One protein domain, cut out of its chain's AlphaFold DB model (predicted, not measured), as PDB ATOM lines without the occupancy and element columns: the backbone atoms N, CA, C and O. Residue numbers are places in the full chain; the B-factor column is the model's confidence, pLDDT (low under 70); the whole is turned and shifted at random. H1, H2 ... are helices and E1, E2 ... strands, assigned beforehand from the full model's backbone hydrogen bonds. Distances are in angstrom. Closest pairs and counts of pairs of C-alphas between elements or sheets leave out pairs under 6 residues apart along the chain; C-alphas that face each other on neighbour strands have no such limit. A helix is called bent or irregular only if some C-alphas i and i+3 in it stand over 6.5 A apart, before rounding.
ATOM      1  N   LEU A   2     179.815 241.262  86.402       57.16
ATOM      2  CA  LEU A   2     180.482 240.153  85.675       57.16
ATOM      3  C   LEU A   2     182.004 240.072  85.911       57.16
ATOM      4  O   LEU A   2     182.534 239.011  86.235       57.16
ATOM      5  N   SER A   3     182.693 241.216  85.869       66.00
ATOM      6  CA  SER A   3     184.142 241.293  86.096       66.00
ATOM      7  C   SER A   3     184.587 240.898  87.506       66.00
ATOM      8  O   SER A   3     185.751 240.554  87.696       66.00
ATOM      9  N   VAL A   4     183.704 240.955  88.508       66.25
ATOM     10  CA  VAL A   4     184.065 240.607  89.888       66.25
ATOM     11  C   VAL A   4     183.907 239.111  90.130       66.25
ATOM     12  O   VAL A   4     184.814 238.514  90.698       66.25
ATOM     13  N   CYS A   5     182.849 238.489  89.603       67.56
ATOM     14  CA  CYS A   5     182.692 237.032  89.631       67.56
ATOM     15  C   CYS A   5     183.842 236.339  88.882       67.56
ATOM     16  O   CYS A   5     184.489 235.462  89.444       67.56
ATOM     17  N   GLN A   6     184.190 236.806  87.676       75.06
ATOM     18  CA  GLN A   6     185.354 236.301  86.930       75.06
ATOM     19  C   GLN A   6     186.667 236.431  87.717       75.06
ATOM     20  O   GLN A   6     187.517 235.543  87.678       75.06
ATOM     21  N   ARG A   7     186.853 237.550  88.433       71.25
ATOM     22  CA  ARG A   7     188.036 237.768  89.281       71.25
ATOM     23  C   ARG A   7     188.041 236.852  90.502       71.25
ATOM     24  O   ARG A   7     189.112 236.378  90.853       71.25
ATOM     25  N   CYS A   8     186.885 236.604  91.113       73.81
ATOM     26  CA  CYS A   8     186.739 235.645  92.205       73.81
ATOM     27  C   CYS A   8     187.150 234.245  91.747       73.81
ATOM     28  O   CYS A   8     188.034 233.646  92.346       73.81
ATOM     29  N   ILE A   9     186.603 233.795  90.616       79.00
ATOM     30  CA  ILE A   9     186.935 232.498  90.019       79.00
ATOM     31  C   ILE A   9     188.436 232.402  89.725       79.00
ATOM     32  O   ILE A   9     189.079 231.419  90.064       79.00
ATOM     33  N   LYS A  10     189.038 233.458  89.164       75.94
ATOM     34  CA  LYS A  10     190.476 233.474  88.855       75.94
ATOM     35  C   LYS A  10     191.383 233.422  90.093       75.94
ATOM     36  O   LYS A  10     192.502 232.933  89.979       75.94
ATOM     37  N   LEU A  11     190.966 234.005  91.219       70.62
ATOM     38  CA  LEU A  11     191.819 234.161  92.402       70.62
ATOM     39  C   LEU A  11     191.694 232.995  93.382       70.62
ATOM     40  O   LEU A  11     192.708 232.574  93.928       70.62
ATOM     41  N   THR A  12     190.482 232.489  93.600       69.69
ATOM     42  CA  THR A  12     190.204 231.491  94.646       69.69
ATOM     43  C   THR A  12     189.388 230.301  94.152       69.69
ATOM     44  O   THR A  12     188.959 229.482  94.956       69.69
ATOM     45  N   GLY A  13     189.120 230.216  92.847       70.25
ATOM     46  CA  GLY A  13     188.145 229.284  92.273       70.25
ATOM     47  C   GLY A  13     186.696 229.760  92.417       70.25
ATOM     48  O   GLY A  13     185.867 229.540  91.531       70.25
ATOM     49  N   GLY A  14     186.413 230.549  93.459       76.06
ATOM     50  CA  GLY A  14     185.119 231.180  93.716       76.06
ATOM     51  C   GLY A  14     183.965 230.182  93.846       76.06
ATOM     52  O   GLY A  14     184.160 228.972  93.891       76.06
ATOM     53  N   CYS A  15     182.731 230.686  93.821       80.00
ATOM     54  CA  CYS A  15     181.516 229.871  93.958       80.00
ATOM     55  C   CYS A  15     181.210 228.931  92.783       80.00
ATOM     56  O   CYS A  15     180.091 228.447  92.677       80.00
ATOM     57  N   CYS A  16     182.130 228.742  91.834       86.69
ATOM     58  CA  CYS A  16     181.915 227.907  90.652       86.69
ATOM     59  C   CYS A  16     182.917 226.750  90.546       86.69
ATOM     60  O   CYS A  16     182.842 225.983  89.585       86.69
ATOM     61  N   GLU A  17     183.836 226.605  91.499       85.19
ATOM     62  CA  GLU A  17     184.747 225.465  91.589       85.19
ATOM     63  C   GLU A  17     184.348 224.561  92.752       85.19
ATOM     64  O   GLU A  17     184.141 225.043  93.857       85.19
ATOM     65  N   LYS A  18     184.266 223.243  92.505       85.94
ATOM     66  CA  LYS A  18     183.966 222.226  93.530       85.94
ATOM     67  C   LYS A  18     182.664 222.502  94.290       85.94
ATOM     68  O   LYS A  18     182.623 222.445  95.512       85.94
ATOM     69  N   VAL A  19     181.617 222.828  93.548       88.12
ATOM     70  CA  VAL A  19     180.358 223.293  94.119       88.12
ATOM     71  C   VAL A  19     179.472 222.128  94.526       88.12
ATOM     72  O   VAL A  19     179.283 221.200  93.741       88.12
ATOM     73  N   THR A  20     178.885 222.244  95.707       91.19
ATOM     74  CA  THR A  20     177.728 221.473  96.157       91.19
ATOM     75  C   THR A  20     176.760 222.480  96.761       91.19
ATOM     76  O   THR A  20     177.175 223.272  97.603       91.19
ATOM     77  N   PHE A  21     175.521 222.533  96.278       91.31
ATOM     78  CA  PHE A  21     174.520 223.455  96.817       91.31
ATOM     79  C   PHE A  21     173.088 222.985  96.574       91.31
ATOM     80  O   PHE A  21     172.810 222.245  95.624       91.31
ATOM     81  N   ALA A  22     172.190 223.498  97.414       92.94
ATOM     82  CA  ALA A  22     170.752 223.363  97.278       92.94
ATOM     83  C   ALA A  22     170.187 224.246  96.147       92.94
ATOM     84  O   ALA A  22     170.712 225.311  95.809       92.94
ATOM     85  N   LEU A  23     169.099 223.777  95.551       95.19
ATOM     86  CA  LEU A  23     168.340 224.389  94.473       95.19
ATOM     87  C   LEU A  23     166.859 224.326  94.832       95.19
ATOM     88  O   LEU A  23     166.349 223.256  95.162       95.19
ATOM     89  N   LEU A  24     166.166 225.450  94.672       94.94
ATOM     90  CA  LEU A  24     164.706 225.491  94.744       94.94
ATOM     91  C   LEU A  24     164.081 224.880  93.480       94.94
ATOM     92  O   LEU A  24     164.716 224.831  92.421       94.94
ATOM     93  N   GLU A  25     162.810 224.477  93.549       93.88
ATOM     94  CA  GLU A  25     162.075 223.855  92.431       93.88
ATOM     95  C   GLU A  25     162.147 224.675  91.127       93.88
ATOM     96  O   GLU A  25     162.371 224.136  90.037       93.88
ATOM     97  N   ASN A  26     162.022 226.000  91.220       92.12
ATOM     98  CA  ASN A  26     162.099 226.887  90.056       92.12
ATOM     99  C   ASN A  26     163.516 226.971  89.449       92.12
ATOM    100  O   ASN A  26     163.654 227.155  88.237       92.12
ATOM    101  N   GLU A  27     164.564 226.794  90.251       95.06
ATOM    102  CA  GLU A  27     165.972 226.820  89.835       95.06
ATOM    103  C   GLU A  27     166.435 225.457  89.301       95.06
ATOM    104  O   GLU A  27     167.212 225.389  88.341       95.06
ATOM    105  N   TYR A  28     165.897 224.374  89.866       95.00
ATOM    106  CA  TYR A  28     166.175 222.987  89.504       95.00
ATOM    107  C   TYR A  28     165.941 222.702  88.019       95.00
ATOM    108  O   TYR A  28     166.765 222.055  87.367       95.00
ATOM    109  N   SER A  29     164.851 223.228  87.453       92.81
ATOM    110  CA  SER A  29     164.446 222.974  86.063       92.81
ATOM    111  C   SER A  29     165.556 223.261  85.037       92.81
ATOM    112  O   SER A  29     165.758 222.486  84.096       92.81
ATOM    113  N   MET A  30     166.327 224.332  85.244       91.75
ATOM    114  CA  MET A  30     167.423 224.709  84.349       91.75
ATOM    115  C   MET A  30     168.581 223.718  84.414       91.75
ATOM    116  O   MET A  30     169.161 223.389  83.376       91.75
ATOM    117  N   PHE A  31     168.902 223.233  85.616       95.56
ATOM    118  CA  PHE A  31     169.936 222.224  85.827       95.56
ATOM    119  C   PHE A  31     169.492 220.904  85.212       95.56
ATOM    120  O   PHE A  31     170.210 220.353  84.374       95.56
ATOM    121  N   LYS A  32     168.268 220.468  85.526       96.38
ATOM    122  CA  LYS A  32     167.664 219.237  85.012       96.38
ATOM    123  C   LYS A  32     167.728 219.147  83.490       96.38
ATOM    124  O   LYS A  32     168.103 218.104  82.964       96.38
ATOM    125  N   GLN A  33     167.472 220.246  82.774       95.12
ATOM    126  CA  GLN A  33     167.540 220.277  81.310       95.12
ATOM    127  C   GLN A  33     168.888 219.776  80.757       95.12
ATOM    128  O   GLN A  33     168.908 219.083  79.740       95.12
ATOM    129  N   ARG A  34     170.014 220.110  81.407       95.69
ATOM    130  CA  ARG A  34     171.346 219.655  80.974       95.69
ATOM    131  C   ARG A  34     171.607 218.184  81.267       95.69
ATOM    132  O   ARG A  34     172.329 217.533  80.514       95.69
ATOM    133  N   PHE A  35     171.033 217.660  82.343       96.94
ATOM    134  CA  PHE A  35     171.095 216.231  82.632       96.94
ATOM    135  C   PHE A  35     170.229 215.448  81.638       96.94
ATOM    136  O   PHE A  35     170.719 214.509  81.015       96.94
ATOM    137  N   ASP A  36     168.997 215.901  81.392       96.75
ATOM    138  CA  ASP A  36     168.046 215.251  80.483       96.75
ATOM    139  C   ASP A  36     168.554 215.184  79.034       96.75
ATOM    140  O   ASP A  36     168.340 214.193  78.338       96.75
ATOM    141  N   ASN A  37     169.237 216.230  78.561       96.38
ATOM    142  CA  ASN A  37     169.777 216.276  77.199       96.38
ATOM    143  C   ASN A  37     171.203 215.700  77.072       96.38
ATOM    144  O   ASN A  37     171.789 215.760  75.990       96.38
ATOM    145  N   GLY A  38     171.774 215.171  78.161       95.88
ATOM    146  CA  GLY A  38     173.103 214.559  78.178       95.88
ATOM    147  C   GLY A  38     174.274 215.534  78.007       95.88
ATOM    148  O   GLY A  38     175.373 215.101  77.664       95.88
ATOM    149  N   THR A  39     174.065 216.839  78.215       96.25
ATOM    150  CA  THR A  39     175.134 217.858  78.145       96.25
ATOM    151  C   THR A  39     175.782 218.158  79.497       96.25
ATOM    152  O   THR A  39     176.810 218.839  79.541       96.25
ATOM    153  N   ALA A  40     175.213 217.668  80.600       96.56
ATOM    154  CA  ALA A  40     175.855 217.706  81.908       96.56
ATOM    155  C   ALA A  40     177.138 216.842  81.905       96.56
ATOM    156  O   ALA A  40     177.137 215.744  81.337       96.56
ATOM    157  N   PRO A  41     178.243 217.301  82.522       96.19
ATOM    158  CA  PRO A  41     179.438 216.478  82.671       96.19
ATOM    159  C   PRO A  41     179.136 215.207  83.473       96.19
ATOM    160  O   PRO A  41     178.376 215.236  84.436       96.19
ATOM    161  N   LYS A  42     179.761 214.087  83.094       95.31
ATOM    162  CA  LYS A  42     179.456 212.756  83.656       95.31
ATOM    163  C   LYS A  42     179.641 212.656  85.167       95.31
ATOM    164  O   LYS A  42     178.961 211.862  85.802       95.31
ATOM    165  N   ASN A  43     180.588 213.415  85.706       95.56
ATOM    166  CA  ASN A  43     180.903 213.395  87.124       95.56
ATOM    167  C   ASN A  43     179.985 214.307  87.930       95.56
ATOM    168  O   ASN A  43     180.102 214.314  89.140       95.56
ATOM    169  N   HIS A  44     179.095 215.083  87.315       96.94
ATOM    170  CA  HIS A  44     178.174 215.937  88.055       96.94
ATOM    171  C   HIS A  44     176.945 215.138  88.482       96.94
ATOM    172  O   HIS A  44     176.524 214.221  87.776       96.94
ATOM    173  N   THR A  45     176.346 215.514  89.609       97.19
ATOM    174  CA  THR A  45     175.100 214.915  90.095       97.19
ATOM    175  C   THR A  45     174.039 215.977  90.339       97.19
ATOM    176  O   THR A  45     174.333 217.154  90.575       97.19
ATOM    177  N   LEU A  46     172.789 215.549  90.203       97.06
ATOM    178  CA  LEU A  46     171.602 216.342  90.466       97.06
ATOM    179  C   LEU A  46     170.563 215.412  91.089       97.06
ATOM    180  O   LEU A  46     170.075 214.496  90.427       97.06
ATOM    181  N   GLU A  47     170.274 215.630  92.363       95.25
ATOM    182  CA  GLU A  47     169.531 214.705  93.220       95.25
ATOM    183  C   GLU A  47     168.397 215.440  93.941       95.25
ATOM    184  O   GLU A  47     168.417 216.664  94.068       95.25
ATOM    185  N   ILE A  48     167.387 214.692  94.383       92.56
ATOM    186  CA  ILE A  48     166.354 215.208  95.287       92.56
ATOM    187  C   ILE A  48     166.960 215.157  96.690       92.56
ATOM    188  O   ILE A  48     167.399 214.089  97.109       92.56
ATOM    189  N   HIS A  49     167.041 216.306  97.358       89.31
ATOM    190  CA  HIS A  49     167.573 216.410  98.716       89.31
ATOM    191  C   HIS A  49     166.449 216.234  99.736       89.31
ATOM    192  O   HIS A  49     166.531 215.352 100.584       89.31
ATOM    193  N   ASP A  50     165.368 216.997  99.557       87.00
ATOM    194  CA  ASP A  50     164.128 216.883 100.314       87.00
ATOM    195  C   ASP A  50     162.938 216.892  99.341       87.00
ATOM    196  O   ASP A  50     162.750 217.834  98.566       87.00
ATOM    197  N   GLU A  51     162.158 215.809  99.319       85.31
ATOM    198  CA  GLU A  51     160.999 215.691  98.428       85.31
ATOM    199  C   GLU A  51     159.783 216.477  98.941       85.31
ATOM    200  O   GLU A  51     159.012 216.992  98.126       85.31
ATOM    201  N   GLU A  52     159.610 216.592 100.261       88.62
ATOM    202  CA  GLU A  52     158.477 217.290 100.877       88.62
ATOM    203  C   GLU A  52     158.632 218.804 100.723       88.62
ATOM    204  O   GLU A  52     157.693 219.489 100.307       88.62
ATOM    205  N   GLU A  53     159.842 219.307 100.965       86.38
ATOM    206  CA  GLU A  53     160.200 220.721 100.824       86.38
ATOM    207  C   GLU A  53     160.608 221.095  99.394       86.38
ATOM    208  O   GLU A  53     160.795 222.266  99.069       86.38
ATOM    209  N   LYS A  54     160.691 220.102  98.498       91.94
ATOM    210  CA  LYS A  54     161.099 220.261  97.093       91.94
ATOM    211  C   LYS A  54     162.465 220.933  96.939       91.94
ATOM    212  O   LYS A  54     162.675 221.766  96.047       91.94
ATOM    213  N   ILE A  55     163.401 220.529  97.784       92.62
ATOM    214  CA  ILE A  55     164.788 220.967  97.740       92.62
ATOM    215  C   ILE A  55     165.588 219.939  96.945       92.62
ATOM    216  O   ILE A  55     165.512 218.727  97.156       92.62
ATOM    217  N   TYR A  56     166.384 220.426  96.002       95.38
ATOM    218  CA  TYR A  56     167.227 219.600  95.147       95.38
ATOM    219  C   TYR A  56     168.689 219.932  95.392       95.38
ATOM    220  O   TYR A  56     169.026 221.075  95.669       95.38
ATOM    221  N   GLN A  57     169.583 218.968  95.224       95.12
ATOM    222  CA  GLN A  57     171.016 219.191  95.370       95.12
ATOM    223  C   GLN A  57     171.716 219.043  94.028       95.12
ATOM    224  O   GLN A  57     171.553 218.046  93.327       95.12
ATOM    225  N   TYR A  58     172.556 220.019  93.695       95.88
ATOM    226  CA  TYR A  58     173.515 219.908  92.607       95.88
ATOM    227  C   TYR A  58     174.934 219.811  93.163       95.88
ATOM    228  O   TYR A  58     175.327 220.618  94.004       95.88
ATOM    229  N   SER A  59     175.720 218.872  92.636       95.44
ATOM    230  CA  SER A  59     177.149 218.737  92.932       95.44
ATOM    231  C   SER A  59     177.964 218.647  91.644       95.44
ATOM    232  O   SER A  59     177.639 217.893  90.722       95.44
ATOM    233  N   SER A  60     179.066 219.398  91.580       94.69
ATOM    234  CA  SER A  60     180.080 219.252  90.530       94.69
ATOM    235  C   SER A  60     181.159 218.225  90.875       94.69
ATOM    236  O   SER A  60     182.099 218.066  90.104       94.69
ATOM    237  N   ASN A  61     181.075 217.551  92.030       92.12
ATOM    238  CA  ASN A  61     182.013 216.512  92.474       92.12
ATOM    239  C   ASN A  61     183.492 216.887  92.276       92.12
ATOM    240  O   ASN A  61     184.284 216.144  91.696       92.12
ATOM    241  N   LYS A  62     183.870 218.059  92.802       87.88
ATOM    242  CA  LYS A  62     185.221 218.652  92.722       87.88
ATOM    243  C   LYS A  62     185.635 219.167  91.333       87.88
ATOM    244  O   LYS A  62     186.772 219.612  91.177       87.88
ATOM    245  N   GLU A  63     184.733 219.177  90.354       91.88
ATOM    246  CA  GLU A  63     184.939 219.818  89.051       91.88
ATOM    247  C   GLU A  63     184.399 221.258  89.029       91.88
ATOM    248  O   GLU A  63     183.850 221.772  90.011       91.88
ATOM    249  N   ARG A  64     184.581 221.947  87.900       91.75
ATOM    250  CA  ARG A  64     184.006 223.278  87.657       91.75
ATOM    251  C   ARG A  64     182.514 223.140  87.376       91.75
ATOM    252  O   ARG A  64     182.102 222.208  86.703       91.75
ATOM    253  N   CYS A  65     181.706 224.092  87.833       94.00
ATOM    254  CA  CYS A  65     180.277 224.129  87.541       94.00
ATOM    255  C   CYS A  65     180.009 224.032  86.027       94.00
ATOM    256  O   CYS A  65     180.675 224.694  85.233       94.00
ATOM    257  N   MET A  66     178.996 223.262  85.614       95.06
ATOM    258  CA  MET A  66     178.715 223.005  84.193       95.06
ATOM    259  C   MET A  66     178.336 224.259  83.390       95.06
ATOM    260  O   MET A  66     178.380 224.259  82.158       95.06
ATOM    261  N   TYR A  67     177.957 225.336  84.076       94.00
ATOM    262  CA  TYR A  67     177.655 226.625  83.461       94.00
ATOM    263  C   TYR A  67     178.857 227.563  83.367       94.00
ATOM    264  O   TYR A  67     178.726 228.622  82.747       94.00
ATOM    265  N   LEU A  68     179.996 227.205  83.965       91.62
ATOM    266  CA  LEU A  68     181.213 228.001  83.936       91.62
ATOM    267  C   LEU A  68     182.013 227.720  82.655       91.62
ATOM    268  O   LEU A  68     182.548 226.632  82.458       91.62
ATOM    269  N   GLY A  69     182.118 228.727  81.791       90.12
ATOM    270  CA  GLY A  69     182.899 228.671  80.561       90.12
ATOM    271  C   GLY A  69     184.414 228.660  80.789       90.12
ATOM    272  O   GLY A  69     184.938 228.971  81.866       90.12
ATOM    273  N   ASN A  70     185.161 228.336  79.733       89.31
ATOM    274  CA  ASN A  70     186.632 228.380  79.734       89.31
ATOM    275  C   ASN A  70     187.194 229.805  79.868       89.31
ATOM    276  O   ASN A  70     188.340 229.989  80.258       89.31
ATOM    277  N   ASP A  71     186.371 230.808  79.587       88.25
ATOM    278  CA  ASP A  71     186.636 232.235  79.770       88.25
ATOM    279  C   ASP A  71     186.254 232.751  81.173       88.25
ATOM    280  O   ASP A  71     186.270 233.956  81.423       88.25
ATOM    281  N   ASN A  72     185.907 231.844  82.095       86.50
ATOM    282  CA  ASN A  72     185.389 232.133  83.432       86.50
ATOM    283  C   ASN A  72     184.045 232.886  83.452       86.50
ATOM    284  O   ASN A  72     183.693 233.471  84.478       86.50
ATOM    285  N   ASN A  73     183.273 232.869  82.358       87.25
ATOM    286  CA  ASN A  73     181.914 233.404  82.350       87.25
ATOM    287  C   ASN A  73     180.878 232.350  82.736       87.25
ATOM    288  O   ASN A  73     180.903 231.218  82.261       87.25
ATOM    289  N   CYS A  74     179.921 232.746  83.575       89.06
ATOM    290  CA  CYS A  74     178.756 231.924  83.874       89.06
ATOM    291  C   CYS A  74     177.706 232.112  82.771       89.06
ATOM    292  O   CYS A  74     177.167 233.204  82.606       89.06
ATOM    293  N   SER A  75     177.393 231.047  82.037       91.50
ATOM    294  CA  SER A  75     176.412 231.070  80.937       91.50
ATOM    295  C   SER A  75     174.966 231.323  81.379       91.50
ATOM    296  O   SER A  75     174.134 231.659  80.545       91.50
ATOM    297  N   ILE A  76     174.670 231.205  82.677       91.50
ATOM    298  CA  ILE A  76     173.349 231.485  83.262       91.50
ATOM    299  C   ILE A  76     173.367 232.715  84.174       91.50
ATOM    300  O   ILE A  76     172.575 232.790  85.105       91.50
ATOM    301  N   TYR A  77     174.279 233.669  83.951       88.62
ATOM    302  CA  TYR A  77     174.539 234.778  84.878       88.62
ATOM    303  C   TYR A  77     173.274 235.502  85.377       88.62
ATOM    304  O   TYR A  77     173.151 235.754  86.581       88.62
ATOM    305  N   ASP A  78     172.342 235.789  84.467       89.12
ATOM    306  CA  ASP A  78     171.111 236.544  84.740       89.12
ATOM    307  C   ASP A  78     170.039 235.722  85.462       89.12
ATOM    308  O   ASP A  78     169.161 236.278  86.123       89.12
ATOM    309  N   VAL A  79     170.129 234.395  85.374       91.50
ATOM    310  CA  VAL A  79     169.195 233.422  85.960       91.50
ATOM    311  C   VAL A  79     169.899 232.502  86.961       91.50
ATOM    312  O   VAL A  79     169.455 231.391  87.213       91.50
ATOM    313  N   ARG A  80     171.005 232.960  87.560       92.12
ATOM    314  CA  ARG A  80     171.749 232.184  88.560       92.12
ATOM    315  C   ARG A  80     170.844 231.747  89.723       92.12
ATOM    316  O   ARG A  80     169.978 232.542  90.102       92.12
ATOM    317  N   PRO A  81     171.086 230.559  90.306       93.75
ATOM    318  CA  PRO A  81     170.441 230.136  91.545       93.75
ATOM    319  C   PRO A  81     170.673 231.112  92.691       93.75
ATOM    320  O   PRO A  81     171.635 231.888  92.658       93.75
ATOM    321  N   THR A  82     169.837 231.025  93.716       93.50
ATOM    322  CA  THR A  82     169.880 231.902  94.889       93.50
ATOM    323  C   THR A  82     171.250 231.864  95.562       93.50
ATOM    324  O   THR A  82     171.879 232.917  95.634       93.50
ATOM    325  N   ILE A  83     171.798 230.677  95.861       91.44
ATOM    326  CA  ILE A  83     173.173 230.489  96.384       91.44
ATOM    327  C   ILE A  83     174.213 231.268  95.560       91.44
ATOM    328  O   ILE A  83     175.086 231.965  96.074       91.44
ATOM    329  N   CYS A  84     174.124 231.182  94.231       90.00
ATOM    330  CA  CYS A  84     175.071 231.835  93.330       90.00
ATOM    331  C   CYS A  84     174.904 233.365  93.270       90.00
ATOM    332  O   CYS A  84     175.819 234.055  92.805       90.00
ATOM    333  N   ARG A  85     173.734 233.895  93.649       89.69
ATOM    334  CA  ARG A  85     173.447 235.337  93.719       89.69
ATOM    335  C   ARG A  85     173.835 235.934  95.064       89.69
ATOM    336  O   ARG A  85     174.237 237.094  95.078       89.69
ATOM    337  N   THR A  86     173.711 235.163  96.137       90.12
ATOM    338  CA  THR A  86     173.994 235.595  97.509       90.12
ATOM    339  C   THR A  86     175.466 235.423  97.887       90.12
ATOM    340  O   THR A  86     175.958 236.178  98.721       90.12
ATOM    341  N   TYR A  87     176.218 234.534  97.225       89.19
ATOM    342  CA  TYR A  87     177.663 234.392  97.452       89.19
ATOM    343  C   TYR A  87     178.409 235.748  97.366       89.19
ATOM    344  O   TYR A  87     178.246 236.475  96.375       89.19
ATOM    345  N   PRO A  88     179.271 236.104  98.345       90.56
ATOM    346  CA  PRO A  88     179.934 235.240  99.335       90.56
ATOM    347  C   PRO A  88     179.207 235.031 100.668       90.56
ATOM    348  O   PRO A  88     179.840 234.585 101.623       90.56
ATOM    349  N   ILE A  89     177.920 235.367 100.755       92.00
ATOM    350  CA  ILE A  89     177.119 235.111 101.952       92.00
ATOM    351  C   ILE A  89     176.729 233.631 101.988       92.00
ATOM    352  O   ILE A  89     176.220 233.095 101.003       92.00
ATOM    353  N   LEU A  90     176.962 233.009 103.135       91.62
ATOM    354  CA  LEU A  90     176.568 231.653 103.501       91.62
ATOM    355  C   LEU A  90     175.720 231.717 104.776       91.62
ATOM    356  O   LEU A  90     175.763 232.728 105.481       91.62
ATOM    357  N   TRP A  91     174.955 230.671 105.074       92.81
ATOM    358  CA  TRP A  91     174.107 230.630 106.262       92.81
ATOM    359  C   TRP A  91     174.001 229.227 106.855       92.81
ATOM    360  O   TRP A  91     174.043 228.247 106.114       92.81
ATOM    361  N   GLN A  92     173.887 229.153 108.181       90.31
ATOM    362  CA  GLN A  92     173.695 227.912 108.944       90.31
ATOM    363  C   GLN A  92     172.728 228.141 110.097       90.31
ATOM    364  O   GLN A  92     172.648 229.258 110.620       90.31
ATOM    365  N   GLU A  93     172.027 227.083 110.491       87.06
ATOM    366  CA  GLU A  93     171.226 227.054 111.710       87.06
ATOM    367  C   GLU A  93     172.109 226.493 112.836       87.06
ATOM    368  O   GLU A  93     172.514 225.334 112.798       87.06
ATOM    369  N   PRO A  94     172.525 227.311 113.813       78.75
ATOM    370  CA  PRO A  94     173.331 226.816 114.925       78.75
ATOM    371  C   PRO A  94     172.507 225.877 115.823       78.75
ATOM    372  O   PRO A  94     171.331 226.122 116.069       78.75
ATOM    373  N   GLU A  95     173.149 224.863 116.416       74.75
ATOM    374  CA  GLU A  95     172.477 223.848 117.258       74.75
ATOM    375  C   GLU A  95     171.645 224.434 118.423       74.75
ATOM    376  O   GLU A  95     170.685 223.813 118.875       74.75
ATOM    377  N   ASP A  96     172.010 225.628 118.904       75.69
ATOM    378  CA  ASP A  96     171.416 226.285 120.073       75.69
ATOM    379  C   ASP A  96     170.447 227.442 119.732       75.69
ATOM    380  O   ASP A  96     169.961 228.114 120.649       75.69
ATOM    381  N   ASN A  97     170.188 227.745 118.451       69.75
ATOM    382  CA  ASN A  97     169.312 228.857 118.065       69.75
ATOM    383  C   ASN A  97     168.559 228.582 116.752       69.75
ATOM    384  O   ASN A  97     169.171 228.284 115.735       69.75
ATOM    385  N   ASP A  98     167.241 228.794 116.775       73.12
ATOM    386  CA  ASP A  98     166.346 228.654 115.615       73.12
ATOM    387  C   ASP A  98     166.522 229.782 114.568       73.12
ATOM    388  O   ASP A  98     165.834 229.813 113.548       73.12
ATOM    389  N   GLU A  99     167.399 230.761 114.817       84.56
ATOM    390  CA  GLU A  99     167.695 231.843 113.878       84.56
ATOM    391  C   GLU A  99     168.940 231.556 113.028       84.56
ATOM    392  O   GLU A  99     170.045 231.350 113.539       84.56
ATOM    393  N   LEU A 100     168.767 231.666 111.707       89.00
ATOM    394  CA  LEU A 100     169.850 231.595 110.730       89.00
ATOM    395  C   LEU A 100     170.974 232.588 111.046       89.00
ATOM    396  O   LEU A 100     170.773 233.804 111.116       89.00
ATOM    397  N   GLN A 101     172.193 232.065 111.142       90.62
ATOM    398  CA  GLN A 101     173.403 232.868 111.212       90.62
ATOM    399  C   GLN A 101     174.014 233.039 109.831       90.62
ATOM    400  O   GLN A 101     174.049 232.104 109.035       90.62
ATOM    401  N   TYR A 102     174.536 234.235 109.563       92.50
ATOM    402  CA  TYR A 102     175.138 234.565 108.278       92.50
ATOM    403  C   TYR A 102     176.651 234.634 108.381       92.50
ATOM    404  O   TYR A 102     177.209 235.257 109.285       92.50
ATOM    405  N   PHE A 103     177.318 234.070 107.387       92.12
ATOM    406  CA  PHE A 103     178.764 233.997 107.298       92.12
ATOM    407  C   PHE A 103     179.235 234.597 105.980       92.12
ATOM    408  O   PHE A 103     178.590 234.450 104.943       92.12
ATOM    409  N   LEU A 104     180.374 235.279 106.009       91.50
ATOM    410  CA  LEU A 104     181.034 235.786 104.813       91.50
ATOM    411  C   LEU A 104     182.293 234.980 104.534       91.50
ATOM    412  O   LEU A 104     183.186 234.916 105.377       91.50
ATOM    413  N   ASP A 105     182.392 234.438 103.322       88.75
ATOM    414  CA  ASP A 105     183.634 233.858 102.813       88.75
ATOM    415  C   ASP A 105     184.656 234.975 102.544       88.75
ATOM    416  O   ASP A 105     184.569 235.719 101.556       88.75
ATOM    417  N   ILE A 106     185.646 235.115 103.427       87.38
ATOM    418  CA  ILE A 106     186.697 236.132 103.303       87.38
ATOM    419  C   ILE A 106     187.768 235.758 102.276       87.38
ATOM    420  O   ILE A 106     188.615 236.592 101.948       87.38
ATOM    421  N   ALA A 107     187.733 234.552 101.701       83.38
ATOM    422  CA  ALA A 107     188.545 234.239 100.531       83.38
ATOM    423  C   ALA A 107     187.976 234.909  99.265       83.38
ATOM    424  O   ALA A 107     188.705 235.156  98.301       83.38
ATOM    425  N   CYS A 108     186.689 235.270  99.250       84.06
ATOM    426  CA  CYS A 108     186.076 235.937  98.109       84.06
ATOM    427  C   CYS A 108     186.539 237.405  97.974       84.06
ATOM    428  O   CYS A 108     186.336 238.220  98.876       84.06
ATOM    429  N   PRO A 109     187.050 237.840  96.803       82.44
ATOM    430  CA  PRO A 109     187.416 239.238  96.572       82.44
ATOM    431  C   PRO A 109     186.250 240.237  96.647       82.44
ATOM    432  O   PRO A 109     186.501 241.443  96.692       82.44
ATOM    433  N   LEU A 110     184.989 239.777  96.591       83.50
ATOM    434  CA  LEU A 110     183.820 240.641  96.810       83.50
ATOM    435  C   LEU A 110     183.773 241.157  98.243       83.50
ATOM    436  O   LEU A 110     183.417 242.316  98.436       83.50
ATOM    437  N   THR A 111     184.202 240.346  99.208       87.62
ATOM    438  CA  THR A 111     184.167 240.658 100.641       87.62
ATOM    439  C   THR A 111     184.986 241.907 100.983       87.62
ATOM    440  O   THR A 111     184.636 242.649 101.890       87.62
ATOM    441  N   TYR A 112     186.014 242.227 100.187       85.00
ATOM    442  CA  TYR A 112     186.843 243.434 100.351       85.00
ATOM    443  C   TYR A 112     186.431 244.616  99.462       85.00
ATOM    444  O   TYR A 112     187.094 245.653  99.461       85.00
ATOM    445  N   ARG A 113     185.403 244.457  98.621       83.88
ATOM    446  CA  ARG A 113     184.969 245.478  97.648       83.88
ATOM    447  C   ARG A 113     183.562 245.984  97.885       83.88
ATOM    448  O   ARG A 113     183.243 247.084  97.444       83.88
ATOM    449  N   VAL A 114     182.731 245.155  98.492       84.56
ATOM    450  CA  VAL A 114     181.338 245.452  98.784       84.56
ATOM    451  C   VAL A 114     181.260 245.840 100.261       84.56
ATOM    452  O   VAL A 114     181.733 245.079 101.105       84.56
ATOM    453  N   PRO A 115     180.729 247.028 100.595       86.88
ATOM    454  CA  PRO A 115     180.489 247.412 101.979       86.88
ATOM    455  C   PRO A 115     179.599 246.393 102.697       86.88
ATOM    456  O   PRO A 115     178.626 245.916 102.117       86.88
ATOM    457  N   TYR A 116     179.857 246.132 103.984       84.56
ATOM    458  CA  TYR A 116     179.057 245.177 104.765       84.56
ATOM    459  C   TYR A 116     177.551 245.467 104.734       84.56
ATOM    460  O   TYR A 116     176.752 244.540 104.656       84.56
ATOM    461  N   ARG A 117     177.157 246.748 104.690       83.00
ATOM    462  CA  ARG A 117     175.749 247.154 104.560       83.00
ATOM    463  C   ARG A 117     175.052 246.596 103.323       83.00
ATOM    464  O   ARG A 117     173.874 246.265 103.381       83.00
ATOM    465  N   ASP A 118     175.778 246.487 102.216       87.94
ATOM    466  CA  ASP A 118     175.207 246.025 100.957       87.94
ATOM    467  C   ASP A 118     174.968 244.510 101.025       87.94
ATOM    468  O   ASP A 118     173.970 244.036 100.489       87.94
ATOM    469  N   PHE A 119     175.811 243.759 101.752       89.00
ATOM    470  CA  PHE A 119     175.558 242.344 102.041       89.00
ATOM    471  C   PHE A 119     174.294 242.145 102.883       89.00
ATOM    472  O   PHE A 119     173.529 241.230 102.598       89.00
ATOM    473  N   LEU A 120     174.012 243.027 103.851       87.75
ATOM    474  CA  LEU A 120     172.744 242.976 104.595       87.75
ATOM    475  C   LEU A 120     171.547 243.228 103.684       87.75
ATOM    476  O   LEU A 120     170.565 242.501 103.750       87.75
ATOM    477  N   GLY A 121     171.660 244.200 102.777       88.94
ATOM    478  CA  GLY A 121     170.635 244.427 101.762       88.94
ATOM    479  C   GLY A 121     170.423 243.213 100.852       88.94
ATOM    480  O   GLY A 121     169.307 242.981 100.395       88.94
ATOM    481  N   TRP A 122     171.466 242.415 100.594       90.62
ATOM    482  CA  TRP A 122     171.325 241.157  99.856       90.62
ATOM    483  C   TRP A 122     170.614 240.096 100.691       90.62
ATOM    484  O   TRP A 122     169.702 239.468 100.172       90.62
ATOM    485  N   ILE A 123     170.969 239.929 101.966       90.88
ATOM    486  CA  ILE A 123     170.263 239.009 102.871       90.88
ATOM    487  C   ILE A 123     168.774 239.359 102.906       90.88
ATOM    488  O   ILE A 123     167.944 238.521 102.576       90.88
ATOM    489  N   GLU A 124     168.438 240.623 103.172       91.12
ATOM    490  CA  GLU A 124     167.049 241.096 103.221       91.12
ATOM    491  C   GLU A 124     166.310 240.864 101.887       91.12
ATOM    492  O   GLU A 124     165.149 240.463 101.880       91.12
ATOM    493  N   ALA A 125     166.975 241.060 100.742       92.69
ATOM    494  CA  ALA A 125     166.369 240.865  99.423       92.69
ATOM    495  C   ALA A 125     166.124 239.390  99.046       92.69
ATOM    496  O   ALA A 125     165.318 239.126  98.150       92.69
ATOM    497  N   TYR A 126     166.833 238.447  99.671       93.62
ATOM    498  CA  TYR A 126     166.724 237.009  99.398       93.62
ATOM    499  C   TYR A 126     166.218 236.203 100.604       93.62
ATOM    500  O   TYR A 126     166.176 234.979 100.508       93.62
ATOM    501  N   GLN A 127     165.796 236.862 101.689       93.12
ATOM    502  CA  GLN A 127     165.446 236.233 102.966       93.12
ATOM    503  C   GLN A 127     164.460 235.076 102.808       93.12
ATOM    504  O   GLN A 127     164.751 233.978 103.265       93.12
ATOM    505  N   ASP A 128     163.349 235.292 102.097       93.25
ATOM    506  CA  ASP A 128     162.317 234.265 101.905       93.25
ATOM    507  C   ASP A 128     162.895 232.990 101.273       93.25
ATOM    508  O   ASP A 128     162.573 231.883 101.688       93.25
ATOM    509  N   LYS A 129     163.799 233.148 100.300       94.00
ATOM    510  CA  LYS A 129     164.429 232.024  99.595       94.00
ATOM    511  C   LYS A 129     165.518 231.345 100.411       94.00
ATOM    512  O   LYS A 129     165.718 230.151 100.265       94.00
ATOM    513  N   ILE A 130     166.261 232.119 101.200       93.00
ATOM    514  CA  ILE A 130     167.270 231.599 102.127       93.00
ATOM    515  C   ILE A 130     166.568 230.719 103.161       93.00
ATOM    516  O   ILE A 130     166.983 229.588 103.367       93.00
ATOM    517  N   THR A 131     165.473 231.210 103.742       91.12
ATOM    518  CA  THR A 131     164.659 230.449 104.692       91.12
ATOM    519  C   THR A 131     164.028 229.216 104.041       91.12
ATOM    520  O   THR A 131     164.057 228.154 104.640       91.12
ATOM    521  N   GLU A 132     163.517 229.322 102.810       91.44
ATOM    522  CA  GLU A 132     162.992 228.166 102.059       91.44
ATOM    523  C   GLU A 132     164.065 227.101 101.769       91.44
ATOM    524  O   GLU A 132     163.745 225.925 101.681       91.44
ATOM    525  N   MET A 133     165.332 227.493 101.605       90.25
ATOM    526  CA  MET A 133     166.432 226.555 101.350       90.25
ATOM    527  C   MET A 133     166.925 225.812 102.601       90.25
ATOM    528  O   MET A 133     167.622 224.814 102.434       90.25
ATOM    529  N   GLY A 134     166.633 226.305 103.807       88.25
ATOM    530  CA  GLY A 134     167.224 225.794 105.046       88.25
ATOM    531  C   GLY A 134     168.727 226.080 105.159       88.25
ATOM    532  O   GLY A 134     169.269 226.937 104.453       88.25
ATOM    533  N   GLU A 135     169.414 225.389 106.067       88.44
ATOM    534  CA  GLU A 135     170.849 225.574 106.301       88.44
ATOM    535  C   GLU A 135     171.749 225.070 105.160       88.44
ATOM    536  O   GLU A 135     171.393 224.192 104.375       88.44
ATOM    537  N   LEU A 136     172.962 225.628 105.067       86.31
ATOM    538  CA  LEU A 136     173.973 225.166 104.119       86.31
ATOM    539  C   LEU A 136     174.978 224.221 104.778       86.31
ATOM    540  O   LEU A 136     175.603 224.555 105.786       86.31
ATOM    541  N   ASP A 137     175.250 223.102 104.112       81.12
ATOM    542  CA  ASP A 137     176.340 222.201 104.484       81.12
ATOM    543  C   ASP A 137     177.701 222.790 104.057       81.12
ATOM    544  O   ASP A 137     178.108 222.713 102.891       81.12
ATOM    545  N   PHE A 138     178.400 223.435 104.996       80.56
ATOM    546  CA  PHE A 138     179.799 223.823 104.828       80.56
ATOM    547  C   PHE A 138     180.596 223.700 106.128       80.56
ATOM    548  O   PHE A 138     180.142 224.045 107.217       80.56
ATOM    549  N   GLU A 139     181.844 223.249 105.996       76.44
ATOM    550  CA  GLU A 139     182.764 223.151 107.126       76.44
ATOM    551  C   GLU A 139     183.309 224.535 107.493       76.44
ATOM    552  O   GLU A 139     184.116 225.129 106.766       76.44
ATOM    553  N   MET A 140     182.916 225.029 108.666       67.75
ATOM    554  CA  MET A 140     183.540 226.180 109.308       67.75
ATOM    555  C   MET A 140     184.956 225.814 109.772       67.75
ATOM    556  O   MET A 140     185.190 225.478 110.926       67.75
ATOM    557  N   THR A 141     185.935 225.863 108.871       64.88
ATOM    558  CA  THR A 141     187.340 225.896 109.295       64.88
ATOM    559  C   THR A 141     187.723 227.350 109.594       64.88
ATOM    560  O   THR A 141     187.540 228.233 108.754       64.88
ATOM    561  N   ASP A 142     188.235 227.596 110.805       57.25
ATOM    562  CA  ASP A 142     188.309 228.889 111.526       57.25
ATOM    563  C   ASP A 142     189.009 230.080 110.832       57.25
ATOM    564  O   ASP A 142     189.163 231.144 111.427       57.25
ATOM    565  N   SER A 143     189.470 229.953 109.587       63.84
ATOM    566  CA  SER A 143     190.210 231.020 108.895       63.84
ATOM    567  C   SER A 143     189.577 231.532 107.603       63.84
ATOM    568  O   SER A 143     190.068 232.522 107.063       63.84
ATOM    569  N   GLN A 144     188.510 230.902 107.097       82.44
ATOM    570  CA  GLN A 144     187.903 231.294 105.817       82.44
ATOM    571  C   GLN A 144     186.585 232.064 105.959       82.44
ATOM    572  O   GLN A 144     186.207 232.795 105.041       82.44
ATOM    573  N   TYR A 145     185.907 231.954 107.100       88.38
ATOM    574  CA  TYR A 145     184.583 232.535 107.288       88.38
ATOM    575  C   TYR A 145     184.564 233.512 108.454       88.38
ATOM    576  O   TYR A 145     185.177 233.277 109.493       88.38
ATOM    577  N   VAL A 146     183.838 234.611 108.277       89.69
ATOM    578  CA  VAL A 146     183.536 235.563 109.348       89.69
ATOM    579  C   VAL A 146     182.045 235.509 109.623       89.69
ATOM    580  O   VAL A 146     181.253 235.670 108.695       89.69
ATOM    581  N   ASN A 147     181.669 235.308 110.887       89.19
ATOM    582  CA  ASN A 147     180.281 235.401 111.324       89.19
ATOM    583  C   ASN A 147     179.827 236.865 111.234       89.19
ATOM    584  O   ASN A 147     180.259 237.723 112.009       89.19
ATOM    585  N   LEU A 148     179.000 237.157 110.234       87.69
ATOM    586  CA  LEU A 148     178.483 238.492 109.982       87.69
ATOM    587  C   LEU A 148     177.492 238.899 111.075       87.69
ATOM    588  O   LEU A 148     177.509 240.056 111.479       87.69
ATOM    589  N   THR A 149     176.687 237.967 111.587       81.50
ATOM    590  CA  THR A 149     175.745 238.231 112.683       81.50
ATOM    591  C   THR A 149     176.491 238.725 113.925       81.50
ATOM    592  O   THR A 149     176.218 239.827 114.400       81.50
ATOM    593  N   SER A 150     177.525 238.000 114.367       82.94
ATOM    594  CA  SER A 150     178.346 238.402 115.520       82.94
ATOM    595  C   SER A 150     179.067 239.734 115.295       82.94
ATOM    596  O   SER A 150     179.093 240.588 116.179       82.94
ATOM    597  N   LEU A 151     179.607 239.965 114.090       80.31
ATOM    598  CA  LEU A 151     180.275 241.227 113.753       80.31
ATOM    599  C   LEU A 151     179.327 242.434 113.879       80.31
ATOM    600  O   LEU A 151     179.737 243.521 114.285       80.31
ATOM    601  N   LEU A 152     178.055 242.282 113.509       72.50
ATOM    602  CA  LEU A 152     177.084 243.374 113.594       72.50
ATOM    603  C   LEU A 152     176.696 243.698 115.039       72.50
ATOM    604  O   LEU A 152     176.484 244.875 115.356       72.50
ATOM    605  N   GLU A 153     176.622 242.675 115.888       75.00
ATOM    606  CA  GLU A 153     176.323 242.794 117.316       75.00
ATOM    607  C   GLU A 153     177.468 243.469 118.079       75.00
ATOM    608  O   GLU A 153     177.236 244.445 118.796       75.00
ATOM    609  N   GLU A 154     178.711 243.018 117.877       69.75
ATOM    610  CA  GLU A 154     179.887 243.519 118.606       69.75
ATOM    611  C   GLU A 154     180.144 245.012 118.382       69.75
ATOM    612  O   GLU A 154     180.585 245.729 119.282       69.75
ATOM    613  N   VAL A 155     179.868 245.502 117.175       61.44
ATOM    614  CA  VAL A 155     180.240 246.861 116.774       61.44
ATOM    615  C   VAL A 155     179.049 247.832 116.895       61.44
ATOM    616  O   VAL A 155     179.161 249.001 116.528       61.44
ATOM    617  N   ASN A 156     177.888 247.375 117.395       61.28
ATOM    618  CA  ASN A 156     176.609 248.110 117.365       61.28
ATOM    619  C   ASN A 156     176.312 248.704 115.964       61.28
ATOM    620  O   ASN A 156     175.674 249.753 115.806       61.28
ATOM    621  N   LEU A 157     176.833 248.034 114.925       57.81
ATOM    622  CA  LEU A 157     176.869 248.518 113.547       57.81
ATOM    623  C   LEU A 157     175.480 248.531 112.932       57.81
ATOM    624  O   LEU A 157     175.250 249.312 112.022       57.81
ATOM    625  N   VAL A 158     174.543 247.723 113.435       56.00
ATOM    626  CA  VAL A 158     173.162 247.668 112.932       56.00
ATOM    627  C   VAL A 158     172.525 249.063 112.895       56.00
ATOM    628  O   VAL A 158     171.836 249.396 111.931       56.00
ATOM    629  N   SER A 159     172.802 249.903 113.899       55.44
ATOM    630  CA  SER A 159     172.292 251.280 113.966       55.44
ATOM    631  C   SER A 159     172.976 252.231 112.971       55.44
ATOM    632  O   SER A 159     172.297 253.011 112.313       55.44
ATOM    633  N   LEU A 160     174.296 252.117 112.800       54.88
ATOM    634  CA  LEU A 160     175.104 252.926 111.874       54.88
ATOM    635  C   LEU A 160     174.920 252.517 110.407       54.88
ATOM    636  O   LEU A 160     175.031 253.332 109.505       54.88
ATOM    637  N   VAL A 161     174.657 251.243 110.150       55.22
ATOM    638  CA  VAL A 161     174.532 250.670 108.809       55.22
ATOM    639  C   VAL A 161     173.142 250.916 108.219       55.22
ATOM    640  O   VAL A 161     173.011 251.113 107.010       55.22
ATOM    641  N   ARG A 162     172.107 250.934 109.067       54.62
ATOM    642  CA  ARG A 162     170.722 251.230 108.667       54.62
ATOM    643  C   ARG A 162     170.427 252.722 108.545       54.62
ATOM    644  O   ARG A 162     169.343 253.078 108.077       54.62
ATOM    645  N   ASP A 163     171.371 253.579 108.924       54.81
ATOM    646  CA  ASP A 163     171.243 255.018 108.758       54.81
ATOM    647  C   ASP A 163     171.395 255.384 107.270       54.81
ATOM    648  O   ASP A 163     172.494 255.484 106.718       54.81
TER     649      ASP A 163
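Overview. This is residues 2 to 163 of the 168 residues of an uncharacterized protein of Heimdallarchaeota archaeon (strain LC_2) (UniProt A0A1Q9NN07). Two small antiparallel sheets of three strands, E1 E3 E2 and E4 E5 E6, make two lobes, with the short helix H3 in the middle and the kinked helix H4 reaching from the second lobe to the first. H2 covers one face of the first sheet, H5 and H6 continue beyond the second, and H1 lies at one side, apart from the other helices. The printed part has 162 residues, with six named helices and six named strands in the order H1 E1 H2 E2 E3 H3 E4 E5 H4 E6 H5 H6, and its class is mixed, helices and strands. It is compact, with a radius of gyration of the C-alphas of 16.2 A and spans of 52 by 38 by 28 A.

Along the chain. The first sheet has E1, residues 20 to 23, E3, residues 55 to 59, and E2, residues 45 to 50 and 15.1 A long. H2, residues 25 to 36, is 15.9 A long. H3 is residues 82 to 86. The second sheet has E4, residues 89 to 92, E5, residues 101 to 105 and 13.3 A long, and E6, residues 145 to 147. H4, residues 116 to 133, spans 22.8 A from C-alpha 116 at (179.057, 245.177, 104.765) to C-alpha 133 at (166.432, 226.555, 101.350). It is irregular, with C-alphas 125 and 128 8.1 A apart, and has a kink of 66 degrees near residue 126. H1, residues 2 to 12, is 15.8 A long and begins with C-alpha 2 at (180.482, 240.153, 85.675). H5 is residues 148 to 154, and H6 is residues 157 to 161.

Arrangement. In the first sheet, E3 is the inner strand, antiparallel to E1, with N 23 and O 56 2.7 A apart, and to E2, its hairpin partner, with N 57 and O 47 2.8 A apart. E1, H2 and E2 form a split strand-helix-strand unit, two strands running the same way with E3 between them, and its crossover is right-handed. H2 is on this sheet at a height of 9.2 A; its closest C-alphas to E3 are those of Glu 25 and Ile 55, 6.6 A. H3 only grazes this sheet, with residues 82 to 84. H4 touches H3 with residues 122 to 130 alone, closest at the C-alphas of Thr 86 and Trp 122, 6.6 A. H4 is on both sheets; its closest C-alphas to E1 are those of Met 133 and Ala 22, 6.7 A, and to E4 those of Phe 119 and Ile 89, 7.4 A. E4 and E5 are an antiparallel hairpin, with N 90 and O 103 2.8 A apart; E5 and E6 are antiparallel, with N 104 and O 146 2.9 A apart. H5 is on the second sheet, over none of its strands; the C-alphas of Leu 148 and Phe 103 are its closest to E5, 5.2 A. H6 is close to H4 but not clearly touching, with the C-alphas of Val 161 and Arg 117 5.6 A apart. Every O i to N i+4 pair is within hydrogen-bond range in H1, H3, H5 and H6, against 4 of 8 in H2 and 12 of 14 in H4.

Size, cuts and confidence. The two C-alphas farthest apart, those of Gly 38 and Asn 156, are 51.7 A apart. The printed part has no cut. The links E3 to H3 and H4 to E6 are long. The mean pLDDT of the printed part is 85.4; it is under 70 at residues 2 to 5, 12, 97, 140 to 143 and 154 to 163.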